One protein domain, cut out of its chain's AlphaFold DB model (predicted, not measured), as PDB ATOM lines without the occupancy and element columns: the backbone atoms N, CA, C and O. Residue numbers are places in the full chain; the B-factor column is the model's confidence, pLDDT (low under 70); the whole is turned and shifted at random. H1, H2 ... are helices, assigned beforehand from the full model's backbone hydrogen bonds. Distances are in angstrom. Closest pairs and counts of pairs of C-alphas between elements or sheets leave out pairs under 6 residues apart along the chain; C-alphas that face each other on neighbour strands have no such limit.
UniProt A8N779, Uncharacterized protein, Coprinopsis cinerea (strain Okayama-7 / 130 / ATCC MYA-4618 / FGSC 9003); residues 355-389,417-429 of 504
ATOM      1  N   PRO A 355     285.102 197.534 246.738       78.88
ATOM      2  CA  PRO A 355     284.081 198.554 246.482       78.88
ATOM      3  C   PRO A 355     282.686 198.103 246.924       78.88
ATOM      4  O   PRO A 355     281.852 198.923 247.291       78.88
ATOM      5  N   LEU A 356     282.463 196.788 246.957       73.38
ATOM      6  CA  LEU A 356     281.211 196.174 247.372       73.38
ATOM      7  C   LEU A 356     280.940 196.387 248.870       73.38
ATOM      8  O   LEU A 356     279.843 196.793 249.232       73.38
ATOM      9  N   LEU A 357     281.951 196.219 249.730       75.88
ATOM     10  CA  LEU A 357     281.811 196.445 251.171       75.88
ATOM     11  C   LEU A 357     281.578 197.930 251.474       75.88
ATOM     12  O   LEU A 357     280.713 198.266 252.283       75.88
ATOM     13  N   LEU A 358     282.294 198.818 250.779       80.62
ATOM     14  CA  LEU A 358     282.095 200.262 250.907       80.62
ATOM     15  C   LEU A 358     280.679 200.674 250.483       80.62
ATOM     16  O   LEU A 358     280.034 201.451 251.182       80.62
ATOM     17  N   GLN A 359     280.171 200.113 249.382       78.50
ATOM     18  CA  GLN A 359     278.819 200.376 248.898       78.50
ATOM     19  C   GLN A 359     277.751 199.854 249.868       78.50
ATOM     20  O   GLN A 359     276.784 200.563 250.140       78.50
ATOM     21  N   THR A 360     277.924 198.659 250.441       73.94
ATOM     22  CA  THR A 360     276.990 198.122 251.444       73.94
ATOM     23  C   THR A 360     277.007 198.953 252.728       73.94
ATOM     24  O   THR A 360     275.949 199.252 253.277       73.94
ATOM     25  N   LEU A 361     278.180 199.402 253.187       78.00
ATOM     26  CA  LEU A 361     278.273 200.288 254.351       78.00
ATOM     27  C   LEU A 361     277.656 201.666 254.082       78.00
ATOM     28  O   LEU A 361     276.958 202.193 254.946       78.00
ATOM     29  N   GLN A 362     277.848 202.229 252.888       82.12
ATOM     30  CA  GLN A 362     277.193 203.477 252.487       82.12
ATOM     31  C   GLN A 362     275.670 203.318 252.369       82.12
ATOM     32  O   GLN A 362     274.941 204.205 252.807       82.12
ATOM     33  N   SER A 363     275.181 202.183 251.852       75.62
ATOM     34  CA  SER A 363     273.751 201.828 251.828       75.62
ATOM     35  C   SER A 363     273.172 201.745 253.243       75.62
ATOM     36  O   SER A 363     272.148 202.355 253.554       75.62
ATOM     37  N   MET A 364     273.868 201.066 254.157       72.44
ATOM     38  CA  MET A 364     273.481 201.024 255.568       72.44
ATOM     39  C   MET A 364     273.483 202.414 256.212       72.44
ATOM     40  O   MET A 364     272.613 202.732 257.023       72.44
ATOM     41  N   GLN A 365     274.446 203.262 255.861       79.81
ATOM     42  CA  GLN A 365     274.519 204.612 256.399       79.81
ATOM     43  C   GLN A 365     273.359 205.480 255.896       79.81
ATOM     44  O   GLN A 365     272.698 206.128 256.711       79.81
ATOM     45  N   SER A 366     273.060 205.464 254.595       77.38
ATOM     46  CA  SER A 366     271.956 206.245 254.021       77.38
ATOM     47  C   SER A 366     270.598 205.785 254.553       77.38
ATOM     48  O   SER A 366     269.744 206.608 254.895       77.38
ATOM     49  N   THR A 367     270.414 204.476 254.724       72.31
ATOM     50  CA  THR A 367     269.198 203.912 255.320       72.31
ATOM     51  C   THR A 367     269.082 204.269 256.793       72.31
ATOM     52  O   THR A 367     268.015 204.707 257.215       72.31
ATOM     53  N   SER A 368     270.177 204.219 257.561       74.19
ATOM     54  CA  SER A 368     270.181 204.674 258.958       74.19
ATOM     55  C   SER A 368     269.807 206.155 259.097       74.19
ATOM     56  O   SER A 368     269.027 206.503 259.983       74.19
ATOM     57  N   GLN A 369     270.287 207.017 258.195       80.44
ATOM     58  CA  GLN A 369     269.935 208.440 258.172       80.44
ATOM     59  C   GLN A 369     268.470 208.657 257.786       80.44
ATOM     60  O   GLN A 369     267.790 209.462 258.414       80.44
ATOM     61  N   THR A 370     267.965 207.908 256.804       77.00
ATOM     62  CA  THR A 370     266.556 207.971 256.379       77.00
ATOM     63  C   THR A 370     265.610 207.534 257.499       77.00
ATOM     64  O   THR A 370     264.556 208.129 257.702       77.00
ATOM     65  N   ILE A 371     265.991 206.516 258.273       72.56
ATOM     66  CA  ILE A 371     265.217 206.076 259.438       72.56
ATOM     67  C   ILE A 371     265.284 207.126 260.546       72.56
ATOM     68  O   ILE A 371     264.260 207.436 261.147       72.56
ATOM     69  N   ALA A 372     266.462 207.699 260.806       76.12
ATOM     70  CA  ALA A 372     266.623 208.745 261.810       76.12
ATOM     71  C   ALA A 372     265.762 209.981 261.497       76.12
ATOM     72  O   ALA A 372     265.076 210.477 262.387       76.12
ATOM     73  N   SER A 373     265.715 210.425 260.237       78.31
ATOM     74  CA  SER A 373     264.880 211.562 259.834       78.31
ATOM     75  C   SER A 373     263.383 211.243 259.889       78.31
ATOM     76  O   SER A 373     262.598 212.054 260.382       78.31
ATOM     77  N   ALA A 374     262.969 210.043 259.467       70.75
ATOM     78  CA  ALA A 374     261.585 209.589 259.617       70.75
ATOM     79  C   ALA A 374     261.158 209.534 261.095       70.75
ATOM     80  O   ALA A 374     260.024 209.873 261.435       70.75
ATOM     81  N   LEU A 375     262.077 209.147 261.982       72.19
ATOM     82  CA  LEU A 375     261.857 209.109 263.424       72.19
ATOM     83  C   LEU A 375     261.731 210.494 264.047       72.19
ATOM     84  O   LEU A 375     260.834 210.702 264.860       72.19
ATOM     85  N   GLU A 376     262.584 211.442 263.664       80.19
ATOM     86  CA  GLU A 376     262.467 212.833 264.111       80.19
ATOM     87  C   GLU A 376     261.118 213.435 263.703       80.19
ATOM     88  O   GLU A 376     260.465 214.101 264.507       80.19
ATOM     89  N   GLU A 377     260.643 213.121 262.498       75.12
ATOM     90  CA  GLU A 377     259.339 213.566 262.010       75.12
ATOM     91  C   GLU A 377     258.170 212.923 262.779       75.12
ATOM     92  O   GLU A 377     257.192 213.602 263.115       75.12
ATOM     93  N   VAL A 378     258.261 211.628 263.110       71.69
ATOM     94  CA  VAL A 378     257.281 210.953 263.980       71.69
ATOM     95  C   VAL A 378     257.295 211.568 265.375       71.69
ATOM     96  O   VAL A 378     256.224 211.867 265.903       71.69
ATOM     97  N   ASN A 379     258.475 211.821 265.944       76.75
ATOM     98  CA  ASN A 379     258.607 212.416 267.268       76.75
ATOM     99  C   ASN A 379     257.991 213.821 267.298       76.75
ATOM    100  O   ASN A 379     257.100 214.084 268.104       76.75
ATOM    101  N   ARG A 380     258.344 214.678 266.332       77.81
ATOM    102  CA  ARG A 380     257.794 216.034 266.196       77.81
ATOM    103  C   ARG A 380     256.271 216.029 266.041       77.81
ATOM    104  O   ARG A 380     255.580 216.853 266.637       77.81
ATOM    105  N   LYS A 381     255.716 215.090 265.269       68.75
ATOM    106  CA  LYS A 381     254.258 214.945 265.106       68.75
ATOM    107  C   LYS A 381     253.578 214.361 266.341       68.75
ATOM    108  O   LYS A 381     252.435 214.728 266.607       68.75
ATOM    109  N   SER A 382     254.250 213.487 267.089       71.88
ATOM    110  CA  SER A 382     253.748 212.958 268.360       71.88
ATOM    111  C   SER A 382     253.681 214.050 269.428       71.88
ATOM    112  O   SER A 382     252.662 214.163 270.100       71.88
ATOM    113  N   GLU A 383     254.676 214.940 269.495       78.00
ATOM    114  CA  GLU A 383     254.659 216.118 270.368       78.00
ATOM    115  C   GLU A 383     253.540 217.090 269.980       78.00
ATOM    116  O   GLU A 383     252.840 217.609 270.847       78.00
ATOM    117  N   LEU A 384     253.303 217.291 268.679       74.50
ATOM    118  CA  LEU A 384     252.199 218.121 268.188       74.50
ATOM    119  C   LEU A 384     250.835 217.500 268.541       74.50
ATOM    120  O   LEU A 384     249.928 218.207 268.980       74.50
ATOM    121  N   ALA A 385     250.696 216.175 268.421       67.00
ATOM    122  CA  ALA A 385     249.496 215.450 268.834       67.00
ATOM    123  C   ALA A 385     249.274 215.517 270.356       67.00
ATOM    124  O   ALA A 385     248.155 215.774 270.796       67.00
ATOM    125  N   LEU A 386     250.330 215.350 271.156       71.94
ATOM    126  CA  LEU A 386     250.286 215.491 272.613       71.94
ATOM    127  C   LEU A 386     249.957 216.928 273.032       71.94
ATOM    128  O   LEU A 386     249.154 217.115 273.939       71.94
ATOM    129  N   SER A 387     250.493 217.936 272.341       74.25
ATOM    130  CA  SER A 387     250.164 219.351 272.554       74.25
ATOM    131  C   SER A 387     248.680 219.638 272.281       74.25
ATOM    132  O   SER A 387     248.002 220.273 273.089       74.25
ATOM    133  N   LEU A 388     248.127 219.069 271.202       65.56
ATOM    134  CA  LEU A 388     246.695 219.144 270.879       65.56
ATOM    135  C   LEU A 388     245.797 218.473 271.932       65.56
ATOM    136  O   LEU A 388     244.687 218.945 272.171       65.56
ATOM    137  N   ILE A 389     246.259 217.391 272.567       66.25
ATOM    138  CA  ILE A 389     245.526 216.704 273.644       66.25
ATOM    139  C   ILE A 389     245.668 217.461 274.977       66.25
ATOM    140  O   ILE A 389     244.694 217.587 275.722       66.25
ATOM    141  N   ARG A 417     267.521 202.195 267.869       76.50
ATOM    142  CA  ARG A 417     268.612 203.186 267.857       76.50
ATOM    143  C   ARG A 417     269.829 202.704 268.647       76.50
ATOM    144  O   ARG A 417     270.948 202.781 268.142       76.50
ATOM    145  N   ALA A 418     269.611 202.153 269.842       70.62
ATOM    146  CA  ALA A 418     270.677 201.574 270.658       70.62
ATOM    147  C   ALA A 418     271.388 200.415 269.934       70.62
ATOM    148  O   ALA A 418     272.617 200.347 269.933       70.62
ATOM    149  N   SER A 419     270.631 199.552 269.249       66.56
ATOM    150  CA  SER A 419     271.176 198.422 268.482       66.56
ATOM    151  C   SER A 419     272.026 198.879 267.290       66.56
ATOM    152  O   SER A 419     273.134 198.382 267.091       66.56
ATOM    153  N   VAL A 420     271.551 199.869 266.525       74.94
ATOM    154  CA  VAL A 420     272.302 200.462 265.401       74.94
ATOM    155  C   VAL A 420     273.579 201.143 265.896       74.94
ATOM    156  O   VAL A 420     274.637 200.999 265.282       74.94
ATOM    157  N   GLN A 421     273.519 201.836 267.035       79.00
ATOM    158  CA  GLN A 421     274.693 202.469 267.633       79.00
ATOM    159  C   GLN A 421     275.710 201.437 268.144       79.00
ATOM    160  O   GLN A 421     276.911 201.622 267.946       79.00
ATOM    161  N   GLY A 422     275.249 200.320 268.713       77.38
ATOM    162  CA  GLY A 422     276.097 199.185 269.081       77.38
ATOM    163  C   GLY A 422     276.807 198.564 267.874       77.38
ATOM    164  O   GLY A 422     278.024 198.380 267.907       77.38
ATOM    165  N   LEU A 423     276.083 198.330 266.772       74.00
ATOM    166  CA  LEU A 423     276.664 197.841 265.515       74.00
ATOM    167  C   LEU A 423     277.709 198.809 264.958       74.00
ATOM    168  O   LEU A 423     278.802 198.387 264.578       74.00
ATOM    169  N   ARG A 424     277.419 200.115 264.965       79.94
ATOM    170  CA  ARG A 424     278.383 201.143 264.557       79.94
ATOM    171  C   ARG A 424     279.654 201.070 265.398       79.94
ATOM    172  O   ARG A 424     280.743 201.143 264.836       79.94
ATOM    173  N   MET A 425     279.535 200.899 266.716       80.31
ATOM    174  CA  MET A 425     280.700 200.783 267.592       80.31
ATOM    175  C   MET A 425     281.498 199.504 267.357       80.31
ATOM    176  O   MET A 425     282.725 199.547 267.394       80.31
ATOM    177  N   GLN A 426     280.831 198.391 267.059       76.19
ATOM    178  CA  GLN A 426     281.500 197.140 266.714       76.19
ATOM    179  C   GLN A 426     282.288 197.271 265.404       76.19
ATOM    180  O   GLN A 426     283.464 196.912 265.358       76.19
ATOM    181  N   VAL A 427     281.681 197.852 264.364       74.06
ATOM    182  CA  VAL A 427     282.348 198.117 263.078       74.06
ATOM    183  C   VAL A 427     283.500 199.105 263.257       74.06
ATOM    184  O   VAL A 427     284.592 198.881 262.740       74.06
ATOM    185  N   HIS A 428     283.301 200.165 264.042       79.75
ATOM    186  CA  HIS A 428     284.359 201.117 264.371       79.75
ATOM    187  C   HIS A 428     285.529 200.442 265.102       79.75
ATOM    188  O   HIS A 428     286.680 200.671 264.744       79.75
ATOM    189  N   GLY A 429     285.245 199.559 266.063       77.31
ATOM    190  CA  GLY A 429     286.253 198.763 266.763       77.31
ATOM    191  C   GLY A 429     287.012 197.814 265.834       77.31
ATOM    192  O   GLY A 429     288.225 197.683 265.965       77.31
TER     193      GLY A 429
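This is residues 355 to 389 and 417 to 429 of the 504 residues of an uncharacterized protein of Coprinopsis cinerea (strain Okayama-7 / 130 / ATCC MYA-4618 / FGSC 9003) (UniProt A8N779). One long, nearly straight helix, H1, makes the whole length of this model, and a much shorter helix, H2, runs back beside part of it at a shallow tilt. The two are only loosely together, and both ends of H1 stick out with residues 355 to 360 and 373 to 389. The printed part has 48 residues, with two named helices in the order H1, H2 and no named strand: the class is all helix. The whole is extended, a rod that spans 49 by 19 by 9 A, with a radius of gyration of the C-alphas of 15.1 A.

Begin with H1, residues 355 to 389, the longest helix, and look from it to H2, residues 417 to 429. The two are close but not clearly touching, with 1 pair of C-alphas within 8 A. Look for that closest pair at Ser 368 and Val 420, whose C-alphas are 8.0 A apart. The lines of H1 and H2 stand at a shallow tilt of 27 degrees, and they run opposite ways. Their centres are 16.0 A apart. In the backbones of H1 and H2, every O i to N i+4 pair is within hydrogen-bond range.

Find C-alpha 355 at (284.081, 198.554, 246.482); from there H1 runs through 35 residues to C-alpha 389 at (245.526, 216.704, 273.644), 50.5 A from first to last C-alpha. H2 has 13 residues and measures 18.2 A; it begins at C-alpha 417 and ends at C-alpha 429, at (286.253, 198.763, 266.763).

The two C-alphas farthest apart are those of Pro 355 and Ile 389, at 50.5 A. The link from H1 to H2 is across the cut: residues 390 to 416 are not printed, and C-alphas 389 and 417 are 27.4 A apart. The mean pLDDT of the printed part is 75.1; it is under 70 at residues 381, 385, 388 to 389 and 419.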